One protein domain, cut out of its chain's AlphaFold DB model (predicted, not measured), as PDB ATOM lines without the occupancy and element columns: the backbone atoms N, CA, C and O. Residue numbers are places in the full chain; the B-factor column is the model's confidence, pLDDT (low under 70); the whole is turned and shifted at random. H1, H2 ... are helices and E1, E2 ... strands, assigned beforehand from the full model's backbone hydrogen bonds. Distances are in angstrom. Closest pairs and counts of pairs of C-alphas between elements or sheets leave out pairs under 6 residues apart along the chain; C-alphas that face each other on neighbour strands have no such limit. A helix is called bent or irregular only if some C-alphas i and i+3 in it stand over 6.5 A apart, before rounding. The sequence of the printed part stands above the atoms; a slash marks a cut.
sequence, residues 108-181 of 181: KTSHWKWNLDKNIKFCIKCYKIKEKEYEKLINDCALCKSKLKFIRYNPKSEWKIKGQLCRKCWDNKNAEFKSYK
ATOM      1  N   LYS A 108     -33.712 -47.846   3.611       95.94
ATOM      2  CA  LYS A 108     -34.502 -48.661   4.545       95.94
ATOM      3  C   LYS A 108     -35.991 -48.464   4.319       95.94
ATOM      4  O   LYS A 108     -36.434 -47.370   3.980       95.94
ATOM      5  N   THR A 109     -36.784 -49.500   4.561       96.00
ATOM      6  CA  THR A 109     -38.248 -49.390   4.589       96.00
ATOM      7  C   THR A 109     -38.759 -48.966   5.959       96.00
ATOM      8  O   THR A 109     -38.054 -49.048   6.966       96.00
ATOM      9  N   SER A 110     -40.006 -48.504   6.022       95.06
ATOM     10  CA  SER A 110     -40.677 -48.226   7.288       95.06
ATOM     11  C   SER A 110     -40.706 -49.456   8.197       95.06
ATOM     12  O   SER A 110     -41.059 -50.555   7.766       95.06
ATOM     13  N   HIS A 111     -40.454 -49.256   9.486       93.06
ATOM     14  CA  HIS A 111     -40.658 -50.305  10.475       93.06
ATOM     15  C   HIS A 111     -42.155 -50.475  10.774       93.06
ATOM     16  O   HIS A 111     -42.862 -49.490  10.990       93.06
ATOM     17  N   TRP A 112     -42.635 -51.718  10.897       91.44
ATOM     18  CA  TRP A 112     -44.053 -52.020  11.180       91.44
ATOM     19  C   TRP A 112     -44.621 -51.274  12.405       91.44
ATOM     20  O   TRP A 112     -45.786 -50.884  12.419       91.44
ATOM     21  N   LYS A 113     -43.779 -51.008  13.417       91.56
ATOM     22  CA  LYS A 113     -44.125 -50.303  14.660       91.56
ATOM     23  C   LYS A 113     -44.553 -48.847  14.430       91.56
ATOM     24  O   LYS A 113     -45.194 -48.249  15.288       91.56
ATOM     25  N   TRP A 114     -44.218 -48.267  13.278       93.81
ATOM     26  CA  TRP A 114     -44.549 -46.883  12.931       93.81
ATOM     27  C   TRP A 114     -45.954 -46.705  12.354       93.81
ATOM     28  O   TRP A 114     -46.347 -45.564  12.121       93.81
ATOM     29  N   ASN A 115     -46.707 -47.794  12.150       90.56
ATOM     30  CA  ASN A 115     -48.034 -47.758  11.532       90.56
ATOM     31  C   ASN A 115     -48.015 -47.049  10.161       90.56
ATOM     32  O   ASN A 115     -48.806 -46.145   9.892       90.56
ATOM     33  N   LEU A 116     -47.037 -47.433   9.341       92.19
ATOM     34  CA  LEU A 116     -46.799 -46.978   7.974       92.19
ATOM     35  C   LEU A 116     -46.831 -48.190   7.033       92.19
ATOM     36  O   LEU A 116     -46.576 -49.315   7.473       92.19
ATOM     37  N   ASP A 117     -47.121 -47.962   5.753       92.69
ATOM     38  CA  ASP A 117     -47.140 -49.030   4.752       92.69
ATOM     39  C   ASP A 117     -45.745 -49.622   4.536       92.69
ATOM     40  O   ASP A 117     -44.761 -48.895   4.418       92.69
ATOM     41  N   LYS A 118     -45.667 -50.955   4.415       85.88
ATOM     42  CA  LYS A 118     -44.409 -51.731   4.389       85.88
ATOM     43  C   LYS A 118     -43.422 -51.331   3.281       85.88
ATOM     44  O   LYS A 118     -42.237 -51.629   3.400       85.88
ATOM     45  N   ASN A 119     -43.893 -50.642   2.243       90.56
ATOM     46  CA  ASN A 119     -43.105 -50.271   1.066       90.56
ATOM     47  C   ASN A 119     -42.663 -48.801   1.072       90.56
ATOM     48  O   ASN A 119     -42.133 -48.308   0.080       90.56
ATOM     49  N   ILE A 120     -42.864 -48.085   2.181       95.25
ATOM     50  CA  ILE A 120     -42.401 -46.706   2.303       95.25
ATOM     51  C   ILE A 120     -40.888 -46.708   2.521       95.25
ATOM     52  O   ILE A 120     -40.409 -47.150   3.567       95.25
ATOM     53  N   LYS A 121     -40.143 -46.189   1.543       96.25
ATOM     54  CA  LYS A 121     -38.680 -46.110   1.568       96.25
ATOM     55  C   LYS A 121     -38.190 -44.820   2.228       96.25
ATOM     56  O   LYS A 121     -38.801 -43.759   2.104       96.25
ATOM     57  N   PHE A 122     -37.066 -44.900   2.924       97.38
ATOM     58  CA  PHE A 122     -36.377 -43.785   3.565       97.38
ATOM     59  C   PHE A 122     -34.877 -43.906   3.307       97.38
ATOM     60  O   PHE A 122     -34.316 -44.995   3.425       97.38
ATOM     61  N   CYS A 123     -34.207 -42.779   3.062       97.31
ATOM     62  CA  CYS A 123     -32.753 -42.741   3.169       97.31
ATOM     63  C   CYS A 123     -32.344 -43.009   4.628       97.31
ATOM     64  O   CYS A 123     -33.118 -42.744   5.565       97.31
ATOM     65  N   ILE A 124     -31.120 -43.494   4.851       96.94
ATOM     66  CA  ILE A 124     -30.632 -43.851   6.197       96.94
ATOM     67  C   ILE A 124     -30.801 -42.702   7.199       96.94
ATOM     68  O   ILE A 124     -31.183 -42.930   8.351       96.94
ATOM     69  N   LYS A 125     -30.547 -41.459   6.772       97.06
ATOM     70  CA  LYS A 125     -30.667 -40.267   7.627       97.06
ATOM     71  C   LYS A 125     -32.098 -40.091   8.133       97.06
ATOM     72  O   LYS A 125     -32.323 -40.004   9.341       97.06
ATOM     73  N   CYS A 126     -33.072 -40.094   7.224       97.62
ATOM     74  CA  CYS A 126     -34.480 -39.944   7.579       97.62
ATOM     75  C   CYS A 126     -35.003 -41.130   8.391       97.62
ATOM     76  O   CYS A 126     -35.769 -40.921   9.331       97.62
ATOM     77  N   TYR A 127     -34.552 -42.351   8.089       97.25
ATOM     78  CA  TYR A 127     -34.896 -43.531   8.880       97.25
ATOM     79  C   TYR A 127     -34.457 -43.373  10.345       97.25
ATOM     80  O   TYR A 127     -35.270 -43.555  11.252       97.25
ATOM     81  N   LYS A 128     -33.202 -42.966  10.594       97.00
ATOM     82  CA  LYS A 128     -32.664 -42.761  11.956       97.00
ATOM     83  C   LYS A 128     -33.422 -41.676  12.726       97.00
ATOM     84  O   LYS A 128     -33.707 -41.842  13.912       97.00
ATOM     85  N   ILE A 129     -33.777 -40.576  12.057       97.31
ATOM     86  CA  ILE A 129     -34.609 -39.521  12.656       97.31
ATOM     87  C   ILE A 129     -35.966 -40.102  13.056       97.31
ATOM     88  O   ILE A 129     -36.394 -39.931  14.198       97.31
ATOM     89  N   LYS A 130     -36.608 -40.842  12.147       96.69
ATOM     90  CA  LYS A 130     -37.922 -41.439  12.390       96.69
ATOM     91  C   LYS A 130     -37.909 -42.447  13.535       96.69
ATOM     92  O   LYS A 130     -38.829 -42.471  14.352       96.69
ATOM     93  N   GLU A 131     -36.852 -43.244  13.626       96.88
ATOM     94  CA  GLU A 131     -36.642 -44.181  14.724       96.88
ATOM     95  C   GLU A 131     -36.536 -43.462  16.070       96.88
ATOM     96  O   GLU A 131     -37.284 -43.782  16.992       96.88
ATOM     97  N   LYS A 132     -35.708 -42.416  16.150       96.50
ATOM     98  CA  LYS A 132     -35.540 -41.608  17.366       96.50
ATOM     99  C   LYS A 132     -36.828 -40.886  17.772       96.50
ATOM    100  O   LYS A 132     -37.132 -40.768  18.959       96.50
ATOM    101  N   GLU A 133     -37.601 -40.388  16.806       95.06
ATOM    102  CA  GLU A 133     -38.931 -39.821  17.062       95.06
ATOM    103  C   GLU A 133     -39.872 -40.860  17.674       95.06
ATOM    104  O   GLU A 133     -40.554 -40.578  18.662       95.06
ATOM    105  N   TYR A 134     -39.889 -42.071  17.114       95.50
ATOM    106  CA  TYR A 134     -40.713 -43.159  17.621       95.50
ATOM    107  C   TYR A 134     -40.295 -43.595  19.030       95.50
ATOM    108  O   TYR A 134     -41.153 -43.776  19.892       95.50
ATOM    109  N   GLU A 135     -38.996 -43.706  19.300       94.56
ATOM    110  CA  GLU A 135     -38.475 -44.021  20.633       94.56
ATOM    111  C   GLU A 135     -38.934 -43.011  21.683       94.56
ATOM    112  O   GLU A 135     -39.396 -43.402  22.755       94.56
ATOM    113  N   LYS A 136     -38.888 -41.714  21.361       94.81
ATOM    114  CA  LYS A 136     -39.429 -40.668  22.239       94.81
ATOM    115  C   LYS A 136     -40.932 -40.840  22.461       94.81
ATOM    116  O   LYS A 136     -41.399 -40.698  23.586       94.81
ATOM    117  N   LEU A 137     -41.700 -41.193  21.427       93.69
ATOM    118  CA  LEU A 137     -43.150 -41.407  21.550       93.69
ATOM    119  C   LEU A 137     -43.521 -42.570  22.484       93.69
ATOM    120  O   LEU A 137     -44.565 -42.504  23.141       93.69
ATOM    121  N   ILE A 138     -42.705 -43.626  22.532       94.00
ATOM    122  CA  ILE A 138     -42.962 -44.801  23.382       94.00
ATOM    123  C   ILE A 138     -42.350 -44.682  24.779       94.00
ATOM    124  O   ILE A 138     -42.868 -45.298  25.714       94.00
ATOM    125  N   ASN A 139     -41.256 -43.929  24.921       96.06
ATOM    126  CA  ASN A 139     -40.491 -43.842  26.160       96.06
ATOM    127  C   ASN A 139     -40.759 -42.561  26.947       96.06
ATOM    128  O   ASN A 139     -40.480 -42.564  28.138       96.06
ATOM    129  N   ASP A 140     -41.331 -41.510  26.357       97.69
ATOM    130  CA  ASP A 140     -41.630 -40.260  27.059       97.69
ATOM    131  C   ASP A 140     -43.139 -40.023  27.161       97.69
ATOM    132  O   ASP A 140     -43.923 -40.358  26.272       97.69
ATOM    133  N   CYS A 141     -43.568 -39.402  28.260       98.00
ATOM    134  CA  CYS A 141     -44.957 -38.992  28.418       98.00
ATOM    135  C   CYS A 141     -45.314 -37.934  27.366       98.00
ATOM    136  O   CYS A 141     -44.704 -36.865  27.323       98.00
ATOM    137  N   ALA A 142     -46.360 -38.168  26.575       97.69
ATOM    138  CA  ALA A 142     -46.784 -37.270  25.507       97.69
ATOM    139  C   ALA A 142     -47.127 -35.854  26.005       97.69
ATOM    140  O   ALA A 142     -46.909 -34.891  25.266       97.69
ATOM    141  N   LEU A 143     -47.601 -35.725  27.252       97.25
ATOM    142  CA  LEU A 143     -47.995 -34.448  27.854       97.25
ATOM    143  C   LEU A 143     -46.854 -33.768  28.614       97.25
ATOM    144  O   LEU A 143     -46.461 -32.665  28.257       97.25
ATOM    145  N   CYS A 144     -46.298 -34.416  29.641       97.44
ATOM    146  CA  CYS A 144     -45.288 -33.786  30.501       97.44
ATOM    147  C   CYS A 144     -43.835 -34.068  30.095       97.44
ATOM    148  O   CYS A 144     -42.927 -33.632  30.794       97.44
ATOM    149  N   LYS A 145     -43.603 -34.834  29.019       97.19
ATOM    150  CA  LYS A 145     -42.273 -35.191  28.479       97.19
ATOM    151  C   LYS A 145     -41.328 -35.902  29.456       97.19
ATOM    152  O   LYS A 145     -40.149 -36.065  29.174       97.19
ATOM    153  N   SER A 146     -41.835 -36.370  30.597       96.44
ATOM    154  CA  SER A 146     -41.056 -37.178  31.537       96.44
ATOM    155  C   SER A 146     -40.791 -38.563  30.954       96.44
ATOM    156  O   SER A 146     -41.736 -39.186  30.458       96.44
ATOM    157  N   LYS A 147     -39.573 -39.087  31.126       96.44
ATOM    158  CA  LYS A 147     -39.256 -40.479  30.788       96.44
ATOM    159  C   LYS A 147     -40.171 -41.444  31.546       96.44
ATOM    160  O   LYS A 147     -40.316 -41.369  32.769       96.44
ATOM    161  N   LEU A 148     -40.805 -42.341  30.810       96.12
ATOM    162  CA  LEU A 148     -41.660 -43.407  31.303       96.12
ATOM    163  C   LEU A 148     -40.797 -44.584  31.755       96.12
ATOM    164  O   LEU A 148     -39.801 -44.937  31.130       96.12
ATOM    165  N   LYS A 149     -41.205 -45.198  32.865       90.88
ATOM    166  CA  LYS A 149     -40.591 -46.423  33.384       90.88
ATOM    167  C   LYS A 149     -41.297 -47.641  32.763       90.88
ATOM    168  O   LYS A 149     -41.788 -47.588  31.636       90.88
ATOM    169  N   PHE A 150     -41.383 -48.729  33.522       91.12
ATOM    170  CA  PHE A 150     -42.072 -49.955  33.121       91.12
ATOM    171  C   PHE A 150     -43.574 -49.764  32.863       91.12
ATOM    172  O   PHE A 150     -44.112 -50.363  31.940       91.12
ATOM    173  N   ILE A 151     -44.253 -48.913  33.641       92.38
ATOM    174  CA  ILE A 151     -45.701 -48.708  33.513       92.38
ATOM    175  C   ILE A 151     -45.985 -47.528  32.583       92.38
ATOM    176  O   ILE A 151     -45.515 -46.410  32.813       92.38
ATOM    177  N   ARG A 152     -46.794 -47.787  31.555       94.31
ATOM    178  CA  ARG A 152     -47.188 -46.841  30.507       94.31
ATOM    179  C   ARG A 152     -48.698 -46.922  30.321       94.31
ATOM    180  O   ARG A 152     -49.276 -47.994  30.481       94.31
ATOM    181  N   TYR A 153     -49.327 -45.795  30.013       96.75
ATOM    182  CA  TYR A 153     -50.772 -45.717  29.846       96.75
ATOM    183  C   TYR A 153     -51.124 -45.226  28.448       96.75
ATOM    184  O   TYR A 153     -50.719 -44.133  28.046       96.75
ATOM    185  N   ASN A 154     -51.941 -46.009  27.743       96.38
ATOM    186  CA  ASN A 154     -52.484 -45.613  26.453       96.38
ATOM    187  C   ASN A 154     -53.539 -44.504  26.646       96.38
ATOM    188  O   ASN A 154     -54.451 -44.659  27.472       96.38
ATOM    189  N   PRO A 155     -53.452 -43.390  25.898       96.75
ATOM    190  CA  PRO A 155     -54.548 -42.435  25.784       96.75
ATOM    191  C   PRO A 155     -55.830 -43.111  25.283       96.75
ATOM    192  O   PRO A 155     -55.769 -44.065  24.506       96.75
ATOM    193  N   LYS A 156     -56.999 -42.590  25.673       96.44
ATOM    194  CA  LYS A 156     -58.260 -42.988  25.030       96.44
ATOM    195  C   LYS A 156     -58.290 -42.508  23.580       96.44
ATOM    196  O   LYS A 156     -57.718 -41.463  23.262       96.44
ATOM    197  N   SER A 157     -58.996 -43.237  22.718       94.31
ATOM    198  CA  SER A 157     -59.121 -42.900  21.295       94.31
ATOM    199  C   SER A 157     -59.729 -41.510  21.076       94.31
ATOM    200  O   SER A 157     -59.274 -40.786  20.189       94.31
ATOM    201  N   GLU A 158     -60.676 -41.077  21.918       95.44
ATOM    202  CA  GLU A 158     -61.315 -39.760  21.774       95.44
ATOM    203  C   GLU A 158     -60.374 -38.591  22.100       95.44
ATOM    204  O   GLU A 158     -60.617 -37.466  21.665       95.44
ATOM    205  N   TRP A 159     -59.285 -38.832  22.840       95.88
ATOM    206  CA  TRP A 159     -58.367 -37.770  23.264       95.88
ATOM    207  C   TRP A 159     -57.442 -37.289  22.144       95.88
ATOM    208  O   TRP A 159     -56.837 -36.229  22.285       95.88
ATOM    209  N   LYS A 160     -57.312 -38.043  21.038       94.31
ATOM    210  CA  LYS A 160     -56.444 -37.709  19.889       94.31
ATOM    211  C   LYS A 160     -54.977 -37.419  20.272       94.31
ATOM    212  O   LYS A 160     -54.278 -36.687  19.574       94.31
ATOM    213  N   ILE A 161     -54.490 -38.009  21.366       95.38
ATOM    214  CA  ILE A 161     -53.096 -37.892  21.815       95.38
ATOM    215  C   ILE A 161     -52.286 -39.043  21.212       95.38
ATOM    216  O   ILE A 161     -52.640 -40.207  21.381       95.38
ATOM    217  N   LYS A 162     -51.179 -38.720  20.536       93.44
ATOM    218  CA  LYS A 162     -50.207 -39.708  20.045       93.44
ATOM    219  C   LYS A 162     -49.137 -39.981  21.108       93.44
ATOM    220  O   LYS A 162     -48.646 -39.045  21.734       93.44
ATOM    221  N   GLY A 163     -48.739 -41.244  21.249       94.75
ATOM    222  CA  GLY A 163     -47.711 -41.683  22.200       94.75
ATOM    223  C   GLY A 163     -48.280 -42.199  23.521       94.75
ATOM    224  O   GLY A 163     -49.466 -42.514  23.625       94.75
ATOM    225  N   GLN A 164     -47.413 -42.313  24.524       96.62
ATOM    226  CA  GLN A 164     -47.725 -42.908  25.828       96.62
ATOM    227  C   GLN A 164     -47.903 -41.848  26.922       96.62
ATOM    228  O   GLN A 164     -47.355 -40.751  26.832       96.62
ATOM    229  N   LEU A 165     -48.649 -42.158  27.983       97.81
ATOM    230  CA  LEU A 165     -48.824 -41.275  29.142       97.81
ATOM    231  C   LEU A 165     -48.257 -41.896  30.416       97.81
ATOM    232  O   LEU A 165     -48.316 -43.107  30.632       97.81
ATOM    233  N   CYS A 166     -47.746 -41.040  31.302       97.94
ATOM    234  CA  CYS A 166     -47.496 -41.424  32.685       97.94
ATOM    235  C   CYS A 166     -48.818 -41.461  33.464       97.94
ATOM    236  O   CYS A 166     -49.792 -40.808  33.078       97.94
ATOM    237  N   ARG A 167     -48.833 -42.170  34.602       97.31
ATOM    238  CA  ARG A 167     -50.035 -42.326  35.440       97.31
ATOM    239  C   ARG A 167     -50.705 -40.989  35.765       97.31
ATOM    240  O   ARG A 167     -51.886 -40.817  35.502       97.31
ATOM    241  N   LYS A 168     -49.922 -40.022  36.255       97.62
ATOM    242  CA  LYS A 168     -50.409 -38.689  36.648       97.62
ATOM    243  C   LYS A 168     -51.106 -37.963  35.494       97.62
ATOM    244  O   LYS A 168     -52.177 -37.400  35.669       97.62
ATOM    245  N   CYS A 169     -50.499 -37.979  34.308       98.06
ATOM    246  CA  CYS A 169     -51.066 -37.323  33.132       98.06
ATOM    247  C   CYS A 169     -52.338 -38.018  32.639       98.06
ATOM    248  O   CYS A 169     -53.278 -37.342  32.224       98.06
ATOM    249  N   TRP A 170     -52.373 -39.351  32.697       98.12
ATOM    250  CA  TRP A 170     -53.555 -40.121  32.327       98.12
ATOM    251  C   TRP A 170     -54.727 -39.847  33.277       98.12
ATOM    252  O   TRP A 170     -55.824 -39.554  32.807       98.12
ATOM    253  N   ASP A 171     -54.491 -39.870  34.594       97.69
ATOM    254  CA  ASP A 171     -55.526 -39.613  35.606       97.69
ATOM    255  C   ASP A 171     -56.110 -38.202  35.458       97.69
ATOM    256  O   ASP A 171     -57.331 -38.047  35.412       97.69
ATOM    257  N   ASN A 172     -55.251 -37.191  35.287       97.75
ATOM    258  CA  ASN A 172     -55.678 -35.808  35.072       97.75
ATOM    259  C   ASN A 172     -56.552 -35.676  33.820       97.75
ATOM    260  O   ASN A 172     -57.650 -35.126  33.890       97.75
ATOM    261  N   LYS A 173     -56.119 -36.241  32.683       97.12
ATOM    262  CA  LYS A 173     -56.921 -36.201  31.451       97.12
ATOM    263  C   LYS A 173     -58.220 -36.980  31.556       97.12
ATOM    264  O   LYS A 173     -59.229 -36.562  30.995       97.12
ATOM    265  N   ASN A 174     -58.227 -38.085  32.291       96.88
ATOM    266  CA  ASN A 174     -59.439 -38.851  32.522       96.88
ATOM    267  C   ASN A 174     -60.438 -38.105  33.414       96.88
ATOM    268  O   ASN A 174     -61.639 -38.202  33.167       96.88
ATOM    269  N   ALA A 175     -59.962 -37.366  34.417       96.94
ATOM    270  CA  ALA A 175     -60.799 -36.512  35.254       96.94
ATOM    271  C   ALA A 175     -61.399 -35.355  34.442       96.94
ATOM    272  O   ALA A 175     -62.617 -35.195  34.448       96.94
ATOM    273  N   GLU A 176     -60.572 -34.637  33.668       95.06
ATOM    274  CA  GLU A 176     -61.031 -33.587  32.745       95.06
ATOM    275  C   GLU A 176     -62.108 -34.126  31.790       95.06
ATOM    276  O   GLU A 176     -63.186 -33.556  31.668       95.06
ATOM    277  N   PHE A 177     -61.865 -35.272  31.150       94.00
ATOM    278  CA  PHE A 177     -62.818 -35.861  30.207       94.00
ATOM    279  C   PHE A 177     -64.155 -36.247  30.854       94.00
ATOM    280  O   PHE A 177     -65.197 -36.130  30.217       94.00
ATOM    281  N   LYS A 178     -64.133 -36.713  32.109       93.12
ATOM    282  CA  LYS A 178     -65.351 -37.051  32.854       93.12
ATOM    283  C   LYS A 178     -66.125 -35.818  33.306       93.12
ATOM    284  O   LYS A 178     -67.329 -35.928  33.429       93.12
ATOM    285  N   SER A 179     -65.476 -34.677  33.544       91.88
ATOM    286  CA  SER A 179     -66.192 -33.454  33.934       91.88
ATOM    287  C   SER A 179     -66.956 -32.789  32.785       91.88
ATOM    288  O   SER A 179     -67.839 -31.982  33.042       91.88
ATOM    289  N   TYR A 180     -66.617 -33.103  31.530       81.25
ATOM    290  CA  TYR A 180     -67.316 -32.583  30.347       81.25
ATOM    291  C   TYR A 180     -68.468 -33.479  29.864       81.25
ATOM    292  O   TYR A 180     -69.168 -33.095  28.928       81.25
ATOM    293  N   LYS A 181     -68.630 -34.673  30.444       63.91
ATOM    294  CA  LYS A 181     -69.720 -35.611  30.149       63.91
ATOM    295  C   LYS A 181     -70.716 -35.622  31.295       63.91
ATOM    296  O   LYS A 181     -71.916 -35.734  30.981       63.91
TER     297      LYS A 181
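What this domain is: This is residues 108 to 181 of the 181 residues of an uncharacterized protein of Nitrosopumilus sp (UniProt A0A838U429). Look for a long, loose, elongated chain: the helix H1 makes one part of its length and the helix H2 the other end, and a wide looped link, residues 140 to 166, fills the stretch between the two. At the far end of H1 from that link, the short strand E1 and the loop of residues 108 to 120 make a small loop whose beginning, residues 108 to 109, comes back beside E1. The printed part has 74 residues, with E1, H1 and H2 in that order along the chain; the class is mostly helix, though under half of the residues are in named elements. The whole is loose, with a radius of gyration of the C-alphas of 15.0 A, and spans 46 by 24 by 16 A.

Where its parts are: Begin with H1, the longest helix, residues 124 to 139. Find C-alpha 124 at (-30.632, -43.851, 6.197); from there the helix runs 22.3 A to C-alpha 139 at (-40.491, -43.842, 26.160). Just before it in the chain, look for E1, residues 121 to 123, which is 7.0 A from first to last C-alpha. Then go to H2, residues 167 to 179, which runs 18.5 A and ends with C-alpha 179 at (-66.192, -33.454, 33.934).

How they stand to each other: Start again from H1 and work outward. E1 and H1 meet only through their link, which is tight, with 0 residues between them. E1 pairs with no named strand, but look at residues 108 to 109: this short stretch pairs with residues 121 to 122 of E1, antiparallel. At its other end H1 is joined to H2 by a long link of 27 residues, and the two helices are apart. E1 and H2 are apart too. In the backbones of H1 and H2 you will find every O i to N i+4 pair within hydrogen-bond range, and neither helix is bent.

The domain as a whole: The two C-alphas farthest apart are those of Ile 124 and Lys 181, at 46.6 A, while the first and last printed C-alphas, Lys 108 and Lys 181, are 45.5 A apart. The printed part has no cut, and it ends at residue 181, the chain's last residue. Two long stretches have no named element: residues 108 to 120, whose C-alphas lie 10 to 22 A from the mean of the C-alphas, and residues 140 to 166, whose C-alphas lie 1 to 15 A from it. Read the B-factor column for confidence: the mean pLDDT of the printed part is 94.8, and one residue, Lys 181, is under 70.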